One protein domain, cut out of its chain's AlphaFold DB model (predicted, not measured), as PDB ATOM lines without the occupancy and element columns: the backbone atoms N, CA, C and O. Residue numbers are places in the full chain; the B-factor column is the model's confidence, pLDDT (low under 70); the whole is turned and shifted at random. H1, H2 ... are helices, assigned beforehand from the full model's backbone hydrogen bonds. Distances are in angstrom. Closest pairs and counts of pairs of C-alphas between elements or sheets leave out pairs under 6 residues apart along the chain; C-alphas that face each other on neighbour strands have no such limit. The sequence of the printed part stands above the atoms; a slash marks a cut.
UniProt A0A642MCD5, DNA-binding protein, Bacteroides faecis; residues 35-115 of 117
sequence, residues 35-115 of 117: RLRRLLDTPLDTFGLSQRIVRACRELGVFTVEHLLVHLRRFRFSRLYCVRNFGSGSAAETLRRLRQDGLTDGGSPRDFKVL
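This is residues 35 to 115 of the 117 residues of the protein "DNA-binding protein" of Bacteroides faecis (UniProt A0A642MCD5). What shape do these coordinates make? A compact cluster of helices surrounds no single axis: H5 and H3 make two sides, H2 runs crosswise to H5 beside its first half, and H1 and H4 lie toward opposite ends. Residues 101 to 115 fold back as a loop on the side away from H2. What is it built of? The 81 printed residues have five named helices, H1 to H5 in order, and no named strand, class all helix; the radius of gyration of the C-alphas is 11.2 A and the spans are 33 by 25 by 20 A.

What stands beside the longest helix, H5, residues 88 to 100? H2, residues 51 to 59, only just touches it, with 3 pairs of C-alphas within 8 A, Ile 53 and Ser 90 closest at 6.2 A; H5 does so with residues 90 to 94 alone. They are about perpendicular, at 84 degrees. Where are the others? H3, residues 65 to 75, is apart from H5, and H1, residues 35 to 40, only just touches H3, with 3 pairs within 8 A, C-alphas 40 and 66 closest at 4.6 A, at a steep tilt of 58 degrees, the same way. H4, residues 78 to 81, is near H5. What of the backbones? Every O i to N i+4 pair is within hydrogen-bond range in H1, H2, H3 and H5; H4 is too short for one.

Where does H1 begin? C-alpha 35 is at (2.270, 28.818, -50.721). How long are the longer helices? H5 measures 18.4 A, ending at C-alpha 100 (2.889, 21.715, -38.841), H3 15.0 A and H2 12.3 A.

How large is it? The two farthest C-alphas, Arg 35 and Arg 84, are 33.2 A apart. Is it continuous and confident? The printed part has no cut and no long link; pLDDT is under 70 at residues 106 and 109 to 110.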
ATOM      1  N   ARG A  35       1.757  28.839 -52.106       75.44
ATOM      2  CA  ARG A  35       2.270  28.818 -50.721       75.44
ATOM      3  C   ARG A  35       3.262  27.672 -50.464       75.44
ATOM      4  O   ARG A  35       4.275  27.897 -49.816       75.44
ATOM      5  N   LEU A  36       3.001  26.491 -51.029       76.44
ATOM      6  CA  LEU A  36       3.879  25.323 -50.943       76.44
ATOM      7  C   LEU A  36       5.244  25.549 -51.610       76.44
ATOM      8  O   LEU A  36       6.267  25.245 -51.014       76.44
ATOM      9  N   ARG A  37       5.276  26.125 -52.817       78.62
ATOM     10  CA  ARG A  37       6.523  26.370 -53.556       78.62
ATOM     11  C   ARG A  37       7.440  27.318 -52.784       78.62
ATOM     12  O   ARG A  37       8.611  27.022 -52.611       78.62
ATOM     13  N   ARG A  38       6.870  28.382 -52.206       79.56
ATOM     14  CA  ARG A  38       7.607  29.295 -51.314       79.56
ATOM     15  C   ARG A  38       8.190  28.575 -50.102       79.56
ATOM     16  O   ARG A  38       9.297  28.893 -49.692       79.56
ATOM     17  N   LEU A  39       7.443  27.630 -49.534       82.75
ATOM     18  CA  LEU A  39       7.867  26.878 -48.358       82.75
ATOM     19  C   LEU A  39       9.011  25.902 -48.680       82.75
ATOM     20  O   LEU A  39       9.948  25.793 -47.900       82.75
ATOM     21  N   LEU A  40       8.984  25.262 -49.852       83.62
ATOM     22  CA  LEU A  40      10.068  24.401 -50.344       83.62
ATOM     23  C   LEU A  40      11.361  25.188 -50.627       83.62
ATOM     24  O   LEU A  40      12.445  24.752 -50.232       83.62
ATOM     25  N   ASP A  41      11.232  26.377 -51.222       84.50
ATOM     26  CA  ASP A  41      12.346  27.298 -51.489       84.50
ATOM     27  C   ASP A  41      12.856  28.013 -50.217       84.50
ATOM     28  O   ASP A  41      13.839  28.754 -50.262       84.50
ATOM     29  N   THR A  42      12.211  27.812 -49.058       87.12
ATOM     30  CA  THR A  42      12.609  28.477 -47.811       87.12
ATOM     31  C   THR A  42      13.938  27.897 -47.299       87.12
ATOM     32  O   THR A  42      14.090  26.671 -47.219       87.12
ATOM     33  N   PRO A  43      14.916  28.738 -46.917       85.81
ATOM     34  CA  PRO A  43      16.140  28.272 -46.274       85.81
ATOM     35  C   PRO A  43      15.845  27.724 -44.871       85.81
ATOM     36  O   PRO A  43      14.970  28.227 -44.160       85.81
ATOM     37  N   LEU A  44      16.603  26.715 -44.433       85.44
ATOM     38  CA  LEU A  44      16.377  26.063 -43.133       85.44
ATOM     39  C   LEU A  44      16.502  27.018 -41.934       85.44
ATOM     40  O   LEU A  44      15.843  26.804 -40.917       85.44
ATOM     41  N   ASP A  45      17.293  28.085 -42.060       84.56
ATOM     42  CA  ASP A  45      17.428  29.135 -41.044       84.56
ATOM     43  C   ASP A  45      16.123  29.891 -40.787       84.56
ATOM     44  O   ASP A  45      15.814  30.233 -39.648       84.56
ATOM     45  N   THR A  46      15.336  30.127 -41.836       84.38
ATOM     46  CA  THR A  46      14.059  30.851 -41.752       84.38
ATOM     47  C   THR A  46      12.889  29.908 -41.479       84.38
ATOM     48  O   THR A  46      11.840  30.338 -41.010       84.38
ATOM     49  N   PHE A  47      13.071  28.605 -41.706       83.75
ATOM     50  CA  PHE A  47      12.050  27.583 -41.467       83.75
ATOM     51  C   PHE A  47      11.681  27.416 -39.975       83.75
ATOM     52  O   PHE A  47      10.631  26.867 -39.628       83.75
ATOM     53  N   GLY A  48      12.519  27.930 -39.067       84.44
ATOM     54  CA  GLY A  48      12.251  27.923 -37.627       84.44
ATOM     55  C   GLY A  48      12.608  26.598 -36.951       84.44
ATOM     56  O   GLY A  48      11.911  26.164 -36.035       84.44
ATOM     57  N   LEU A  49      13.669  25.936 -37.420       87.62
ATOM     58  CA  LEU A  49      14.304  24.822 -36.713       87.62
ATOM     59  C   LEU A  49      15.348  25.350 -35.726       87.62
ATOM     60  O   LEU A  49      15.968  26.388 -35.956       87.62
ATOM     61  N   SER A  50      15.612  24.599 -34.655       88.19
ATOM     62  CA  SER A  50      16.733  24.914 -33.768       88.19
ATOM     63  C   SER A  50      18.061  24.993 -34.525       88.19
ATOM     64  O   SER A  50      18.365  24.154 -35.375       88.19
ATOM     65  N   GLN A  51      18.929  25.920 -34.114       87.50
ATOM     66  CA  GLN A  51      20.266  26.113 -34.692       87.50
ATOM     67  C   GLN A  51      21.113  24.829 -34.719       87.50
ATOM     68  O   GLN A  51      21.883  24.614 -35.651       87.50
ATOM     69  N   ARG A  52      20.938  23.927 -33.742       87.56
ATOM     70  CA  ARG A  52      21.585  22.601 -33.733       87.56
ATOM     71  C   ARG A  52      21.193  21.740 -34.943       87.56
ATOM     72  O   ARG A  52      22.047  21.092 -35.532       87.56
ATOM     73  N   ILE A  53      19.915  21.770 -35.325       86.50
ATOM     74  CA  ILE A  53      19.366  21.016 -36.457       86.50
ATOM     75  C   ILE A  53      19.853  21.645 -37.754       86.50
ATOM     76  O   ILE A  53      20.323  20.930 -38.631       86.50
ATOM     77  N   VAL A  54      19.793  22.977 -37.850       88.12
ATOM     78  CA  VAL A  54      20.266  23.719 -39.026       88.12
ATOM     79  C   VAL A  54      21.749  23.441 -39.277       88.12
ATOM     80  O   VAL A  54      22.122  23.107 -40.397       88.12
ATOM     81  N   ARG A  55      22.594  23.484 -38.238       88.31
ATOM     82  CA  ARG A  55      24.019  23.126 -38.346       88.31
ATOM     83  C   ARG A  55      24.217  21.683 -38.803       88.31
ATOM     84  O   ARG A  55      24.989  21.456 -39.725       88.31
ATOM     85  N   ALA A  56      23.474  20.737 -38.229       87.56
ATOM     86  CA  ALA A  56      23.576  19.337 -38.625       87.56
ATOM     87  C   ALA A  56      23.156  19.094 -40.085       87.56
ATOM     88  O   ALA A  56      23.782  18.318 -40.802       87.56
ATOM     89  N   CYS A  57      22.122  19.795 -40.550       86.94
ATOM     90  CA  CYS A  57      21.691  19.755 -41.946       86.94
ATOM     91  C   CYS A  57      22.758  20.352 -42.877       86.94
ATOM     92  O   CYS A  57      23.059  19.769 -43.918       86.94
ATOM     93  N   ARG A  58      23.393  21.460 -42.477       86.31
ATOM     94  CA  ARG A  58      24.477  22.098 -43.239       86.31
ATOM     95  C   ARG A  58      25.717  21.216 -43.367       86.31
ATOM     96  O   ARG A  58      26.316  21.208 -44.436       86.31
ATOM     97  N   GLU A  59      26.072  20.440 -42.340       87.12
ATOM     98  CA  GLU A  59      27.168  19.456 -42.434       87.12
ATOM     99  C   GLU A  59      26.916  18.391 -43.516       87.12
ATOM    100  O   GLU A  59      27.858  17.859 -44.098       87.12
ATOM    101  N   LEU A  60      25.647  18.118 -43.836       84.06
ATOM    102  CA  LEU A  60      25.239  17.202 -44.905       84.06
ATOM    103  C   LEU A  60      24.964  17.903 -46.247       84.06
ATOM    104  O   LEU A  60      24.499  17.251 -47.182       84.06
ATOM    105  N   GLY A  61      25.218  19.212 -46.352       85.00
ATOM    106  CA  GLY A  61      24.940  20.004 -47.554       85.00
ATOM    107  C   GLY A  61      23.453  20.295 -47.788       85.00
ATOM    108  O   GLY A  61      23.041  20.539 -48.920       85.00
ATOM    109  N   VAL A  62      22.627  20.244 -46.739       87.25
ATOM    110  CA  VAL A  62      21.187  20.521 -46.805       87.25
ATOM    111  C   VAL A  62      20.924  21.962 -46.360       87.25
ATOM    112  O   VAL A  62      21.137  22.304 -45.197       87.25
ATOM    113  N   PHE A  63      20.431  22.798 -47.279       85.81
ATOM    114  CA  PHE A  63      20.277  24.246 -47.051       85.81
ATOM    115  C   PHE A  63      18.834  24.759 -47.133       85.81
ATOM    116  O   PHE A  63      18.509  25.758 -46.491       85.81
ATOM    117  N   THR A  64      17.957  24.079 -47.873       88.12
ATOM    118  CA  THR A  64      16.537  24.449 -48.005       88.12
ATOM    119  C   THR A  64      15.628  23.339 -47.496       88.12
ATOM    120  O   THR A  64      16.066  22.203 -47.281       88.12
ATOM    121  N   VAL A  65      14.350  23.667 -47.304       87.19
ATOM    122  CA  VAL A  65      13.323  22.698 -46.910       87.19
ATOM    123  C   VAL A  65      13.165  21.606 -47.968       87.19
ATOM    124  O   VAL A  65      13.107  20.434 -47.609       87.19
ATOM    125  N   GLU A  66      13.190  21.954 -49.257       87.06
ATOM    126  CA  GLU A  66      13.189  20.976 -50.358       87.06
ATOM    127  C   GLU A  66      14.354  19.982 -50.230       87.06
ATOM    128  O   GLU A  66      14.144  18.770 -50.179       87.06
ATOM    129  N   HIS A  67      15.586  20.478 -50.059       86.69
ATOM    130  CA  HIS A  67      16.752  19.610 -49.877       86.69
ATOM    131  C   HIS A  67      16.593  18.685 -48.665       86.69
ATOM    132  O   HIS A  67      16.992  17.519 -48.721       86.69
ATOM    133  N   LEU A  68      16.000  19.181 -47.575       87.00
ATOM    134  CA  LEU A  68      15.749  18.384 -46.378       87.00
ATOM    135  C   LEU A  68      14.733  17.275 -46.655       87.00
ATOM    136  O   LEU A  68      14.969  16.133 -46.270       87.00
ATOM    137  N   LEU A  69      13.635  17.575 -47.351       85.94
ATOM    138  CA  LEU A  69      12.619  16.587 -47.712       85.94
ATOM    139  C   LEU A  69      13.172  15.507 -48.640       85.94
ATOM    140  O   LEU A  69      12.974  14.318 -48.378       85.94
ATOM    141  N   VAL A  70      13.929  15.893 -49.669       86.19
ATOM    142  CA  VAL A  70      14.608  14.953 -50.572       86.19
ATOM    143  C   VAL A  70      15.583  14.067 -49.794       86.19
ATOM    144  O   VAL A  70      15.605  12.845 -49.980       86.19
ATOM    145  N   HIS A  71      16.361  14.657 -48.882       86.25
ATOM    146  CA  HIS A  71      17.305  13.922 -48.047       86.25
ATOM    147  C   HIS A  71      16.592  12.923 -47.127       86.25
ATOM    148  O   HIS A  71      16.963  11.750 -47.080       86.25
ATOM    149  N   LEU A  72      15.528  13.354 -46.446       85.19
ATOM    150  CA  LEU A  72      14.717  12.513 -45.566       85.19
ATOM    151  C   LEU A  72      13.982  11.408 -46.333       85.19
ATOM    152  O   LEU A  72      13.851  10.293 -45.835       85.19
ATOM    153  N   ARG A  73      13.547  11.665 -47.567       83.69
ATOM    154  CA  ARG A  73      12.925  10.641 -48.412       83.69
ATOM    155  C   ARG A  73      13.918   9.547 -48.806       83.69
ATOM    156  O   ARG A  73      13.541   8.379 -48.856       83.69
ATOM    157  N   ARG A  74      15.174   9.912 -49.090       83.00
ATOM    158  CA  ARG A  74      16.204   8.980 -49.576       83.00
ATOM    159  C   ARG A  74      16.950   8.255 -48.458       83.00
ATOM    160  O   ARG A  74      17.228   7.068 -48.583       83.00
ATOM    161  N   PHE A  75      17.287   8.965 -47.386       83.94
ATOM    162  CA  PHE A  75      18.149   8.469 -46.309       83.94
ATOM    163  C   PHE A  75      17.474   8.466 -44.933       83.94
ATOM    164  O   PHE A  75      18.083   8.005 -43.963       83.94
ATOM    165  N   ARG A  76      16.234   8.969 -44.826       83.88
ATOM    166  CA  ARG A  76      15.552   9.233 -43.548       83.88
ATOM    167  C   ARG A  76      16.465  10.020 -42.605       83.88
ATOM    168  O   ARG A  76      17.274  10.834 -43.045       83.88
ATOM    169  N   PHE A  77      16.351   9.783 -41.303       84.38
ATOM    170  CA  PHE A  77      17.247  10.373 -40.313       84.38
ATOM    171  C   PHE A  77      18.582   9.638 -40.181       84.38
ATOM    172  O   PHE A  77      19.414  10.082 -39.402       84.38
ATOM    173  N   SER A  78      18.837   8.551 -40.919       83.25
ATOM    174  CA  SER A  78      20.044   7.733 -40.723       83.25
ATOM    175  C   SER A  78      21.334   8.537 -40.893       83.25
ATOM    176  O   SER A  78      22.230   8.437 -40.065       83.25
ATOM    177  N   ARG A  79      21.410   9.390 -41.924       83.19
ATOM    178  CA  ARG A  79      22.558  10.284 -42.157       83.19
ATOM    179  C   ARG A  79      22.629  11.421 -41.143       83.19
ATOM    180  O   ARG A  79      23.719  11.770 -40.711       83.19
ATOM    181  N   LEU A  80      21.479  11.960 -40.742       82.88
ATOM    182  CA  LEU A  80      21.405  13.010 -39.729       82.88
ATOM    183  C   LEU A  80      21.840  12.492 -38.354       82.88
ATOM    184  O   LEU A  80      22.558  13.195 -37.664       82.88
ATOM    185  N   TYR A  81      21.519  11.250 -37.982       85.31
ATOM    186  CA  TYR A  81      22.001  10.626 -36.743       85.31
ATOM    187  C   TYR A  81      23.520  10.408 -36.708       85.31
ATOM    188  O   TYR A  81      24.079  10.268 -35.624       85.31
ATOM    189  N   CYS A  82      24.197  10.390 -37.860       85.88
ATOM    190  CA  CYS A  82      25.660  10.356 -37.910       85.88
ATOM    191  C   CYS A  82      26.295  11.722 -37.616       85.88
ATOM    192  O   CYS A  82      27.496  11.787 -37.355       85.88
ATOM    193  N   VAL A  83      25.520  12.808 -37.674       83.94
ATOM    194  CA  VAL A  83      26.022  14.154 -37.415       83.94
ATOM    195  C   VAL A  83      26.148  14.379 -35.915       83.94
ATOM    196  O   VAL A  83      25.240  14.087 -35.127       83.94
ATOM    197  N   ARG A  84      27.292  14.927 -35.504       79.12
ATOM    198  CA  ARG A  84      27.557  15.220 -34.100       79.12
ATOM    199  C   ARG A  84      26.491  16.187 -33.578       79.12
ATOM    200  O   ARG A  84      26.201  17.204 -34.197       79.12
ATOM    201  N   ASN A  85      25.936  15.886 -32.405       80.88
ATOM    202  CA  ASN A  85      24.883  16.670 -31.744       80.88
ATOM    203  C   ASN A  85      23.486  16.599 -32.389       80.88
ATOM    204  O   ASN A  85      22.592  17.339 -31.969       80.88
ATOM    205  N   PHE A  86      23.251  15.692 -33.343       84.75
ATOM    206  CA  PHE A  86      21.908  15.399 -33.839       84.75
ATOM    207  C   PHE A  86      21.339  14.141 -33.166       84.75
ATOM    208  O   PHE A  86      21.733  13.011 -33.446       84.75
ATOM    209  N   GLY A  87      20.396  14.345 -32.244       86.00
ATOM    210  CA  GLY A  87      19.784  13.269 -31.457       86.00
ATOM    211  C   GLY A  87      18.318  12.999 -31.794       86.00
ATOM    212  O   GLY A  87      17.695  13.684 -32.610       86.00
ATOM    213  N   SER A  88      17.717  12.040 -31.087       84.25
ATOM    214  CA  SER A  88      16.285  11.715 -31.189       84.25
ATOM    215  C   SER A  88      15.380  12.934 -30.969       84.25
ATOM    216  O   SER A  88      14.414  13.122 -31.707       84.25
ATOM    217  N   GLY A  89      15.732  13.815 -30.027       86.62
ATOM    218  CA  GLY A  89      15.010  15.069 -29.788       86.62
ATOM    219  C   GLY A  89      15.048  16.034 -30.979       86.62
ATOM    220  O   GLY A  89      14.050  16.692 -31.261       86.62
ATOM    221  N   SER A  90      16.162  16.068 -31.718       88.00
ATOM    222  CA  SER A  90      16.314  16.889 -32.930       88.00
ATOM    223  C   SER A  90      15.494  16.329 -34.094       88.00
ATOM    224  O   SER A  90      14.813  17.080 -34.791       88.00
ATOM    225  N   ALA A  91      15.470  15.003 -34.255       86.75
ATOM    226  CA  ALA A  91      14.611  14.338 -35.235       86.75
ATOM    227  C   ALA A  91      13.117  14.586 -34.951       86.75
ATOM    228  O   ALA A  91      12.360  14.945 -35.852       86.75
ATOM    229  N   ALA A  92      12.698  14.469 -33.687       86.31
ATOM    230  CA  ALA A  92      11.316  14.709 -33.275       86.31
ATOM    231  C   ALA A  92      10.887  16.175 -33.452       86.31
ATOM    232  O   ALA A  92       9.748  16.454 -33.816       86.31
ATOM    233  N   GLU A  93      11.777  17.130 -33.183       88.88
ATOM    234  CA  GLU A  93      11.539  18.552 -33.449       88.88
ATOM    235  C   GLU A  93      11.391  18.827 -34.951       88.88
ATOM    236  O   GLU A  93      10.424  19.468 -35.362       88.88
ATOM    237  N   THR A  94      12.285  18.262 -35.766       87.81
ATOM    238  CA  THR A  94      12.252  18.403 -37.228       87.81
ATOM    239  C   THR A  94      10.928  17.896 -37.796       87.81
ATOM    240  O   THR A  94      10.249  18.622 -38.515       87.81
ATOM    241  N   LEU A  95      10.494  16.691 -37.412       87.12
ATOM    242  CA  LEU A  95       9.209  16.142 -37.863       87.12
ATOM    243  C   LEU A  95       8.008  16.932 -37.366       87.12
ATOM    244  O   LEU A  95       7.047  17.097 -38.109       87.12
ATOM    245  N   ARG A  96       8.041  17.432 -36.126       87.19
ATOM    246  CA  ARG A  96       6.951  18.270 -35.609       87.19
ATOM    247  C   ARG A  96       6.768  19.524 -36.456       87.19
ATOM    248  O   ARG A  96       5.631  19.855 -36.774       87.19
ATOM    249  N   ARG A  97       7.861  20.177 -36.856       87.56
ATOM    250  CA  ARG A  97       7.818  21.348 -37.746       87.56
ATOM    251  C   ARG A  97       7.345  20.979 -39.150       87.56
ATOM    252  O   ARG A  97       6.378  21.557 -39.625       87.56
ATOM    253  N   LEU A  98       7.917  19.937 -39.756       86.00
ATOM    254  CA  LEU A  98       7.482  19.457 -41.074       86.00
ATOM    255  C   LEU A  98       5.994  19.063 -41.101       86.00
ATOM    256  O   LEU A  98       5.302  19.318 -42.084       86.00
ATOM    257  N   ARG A  99       5.475  18.495 -40.007       84.06
ATOM    258  CA  ARG A  99       4.052  18.179 -39.843       84.06
ATOM    259  C   ARG A  99       3.182  19.428 -39.710       84.06
ATOM    260  O   ARG A  99       2.098  19.448 -40.281       84.06
ATOM    261  N   GLN A 100       3.622  20.444 -38.964       84.62
ATOM    262  CA  GLN A 100       2.889  21.715 -38.841       84.62
ATOM    263  C   GLN A 100       2.685  22.380 -40.205       84.62
ATOM    264  O   GLN A 100       1.620  22.935 -40.461       84.62
ATOM    265  N   ASP A 101       3.671  22.247 -41.090       81.81
ATOM    266  CA  ASP A 101       3.616  22.781 -42.450       81.81
ATOM    267  C   ASP A 101       2.992  21.810 -43.471       81.81
ATOM    268  O   ASP A 101       2.923  22.115 -44.661       81.81
ATOM    269  N   GLY A 102       2.503  20.645 -43.022       81.50
ATOM    270  CA  GLY A 102       1.826  19.657 -43.865       81.50
ATOM    271  C   GLY A 102       2.740  18.943 -44.867       81.50
ATOM    272  O   GLY A 102       2.253  18.413 -45.862       81.50
ATOM    273  N   LEU A 103       4.057  18.928 -44.633       82.69
ATOM    274  CA  LEU A 103       5.044  18.327 -45.537       82.69
ATOM    275  C   LEU A 103       5.249  16.825 -45.323       82.69
ATOM    276  O   LEU A 103       5.703  16.117 -46.225       82.69
ATOM    277  N   THR A 104       4.932  16.331 -44.129       81.44
ATOM    278  CA  THR A 104       5.070  14.921 -43.758       81.44
ATOM    279  C   THR A 104       3.787  14.389 -43.144       81.44
ATOM    280  O   THR A 104       3.163  15.065 -42.327       81.44
ATOM    281  N   ASP A 105       3.450  13.148 -43.482       73.81
ATOM    282  CA  ASP A 105       2.421  12.375 -42.798       73.81
ATOM    283  C   ASP A 105       2.889  12.092 -41.368       73.81
ATOM    284  O   ASP A 105       4.071  11.808 -41.157       73.81
ATOM    285  N   GLY A 106       2.000  12.221 -40.385       69.12
ATOM    286  CA  GLY A 106       2.312  12.400 -38.959       69.12
ATOM    287  C   GLY A 106       2.967  11.217 -38.228       69.12
ATOM    288  O   GLY A 106       2.804  11.111 -37.012       69.12
ATOM    289  N   GLY A 107       3.670  10.340 -38.944       71.81
ATOM    290  CA  GLY A 107       4.366   9.165 -38.445       71.81
ATOM    291  C   GLY A 107       5.613   9.463 -37.607       71.81
ATOM    292  O   GLY A 107       6.148  10.572 -37.557       71.81
ATOM    293  N   SER A 108       6.075   8.416 -36.928       71.94
ATOM    294  CA  SER A 108       7.286   8.407 -36.098       71.94
ATOM    295  C   SER A 108       8.552   8.653 -36.944       71.94
ATOM    296  O   SER A 108       8.531   8.355 -38.138       71.94
ATOM    297  N   PRO A 109       9.696   9.098 -36.375       69.19
ATOM    298  CA  PRO A 109      10.960   9.249 -37.116       69.19
ATOM    299  C   PRO A 109      11.441   8.034 -37.915       69.19
ATOM    300  O   PRO A 109      12.320   8.175 -38.765       69.19
ATOM    301  N   ARG A 110      10.881   6.850 -37.662       69.12
ATOM    302  CA  ARG A 110      11.158   5.624 -38.416       69.12
ATOM    303  C   ARG A 110      10.201   5.374 -39.587       69.12
ATOM    304  O   ARG A 110      10.641   4.776 -40.567       69.12
ATOM    305  N   ASP A 111       8.971   5.885 -39.523       75.88
ATOM    306  CA  ASP A 111       7.847   5.498 -40.396       75.88
ATOM    307  C   ASP A 111       7.091   6.689 -41.011       75.88
ATOM    308  O   ASP A 111       6.030   6.524 -41.609       75.88
ATOM    309  N   PHE A 112       7.612   7.911 -40.879       78.19
ATOM    310  CA  PHE A 112       7.019   9.088 -41.513       78.19
ATOM    311  C   PHE A 112       7.093   9.003 -43.045       78.19
ATOM    312  O   PHE A 112       8.060   8.496 -43.625       78.19
ATOM    313  N   LYS A 113       6.080   9.565 -43.712       80.31
ATOM    314  CA  LYS A 113       6.019   9.661 -45.172       80.31
ATOM    315  C   LYS A 113       6.156  11.115 -45.598       80.31
ATOM    316  O   LYS A 113       5.431  11.977 -45.117       80.31
ATOM    317  N   VAL A 114       7.083  11.383 -46.510       81.12
ATOM    318  CA  VAL A 114       7.231  12.702 -47.135       81.12
ATOM    319  C   VAL A 114       6.136  12.862 -48.192       81.12
ATOM    320  O   VAL A 114       6.008  12.011 -49.074       81.12
ATOM    321  N   LEU A 115       5.324  13.915 -48.068       77.81
ATOM    322  CA  LEU A 115       4.148  14.149 -48.915       77.81
ATOM    323  C   LEU A 115       4.480  14.926 -50.192       77.81
ATOM    324  O   LEU A 115       3.780  14.779 -51.191       77.81
TER     325      LEU A 115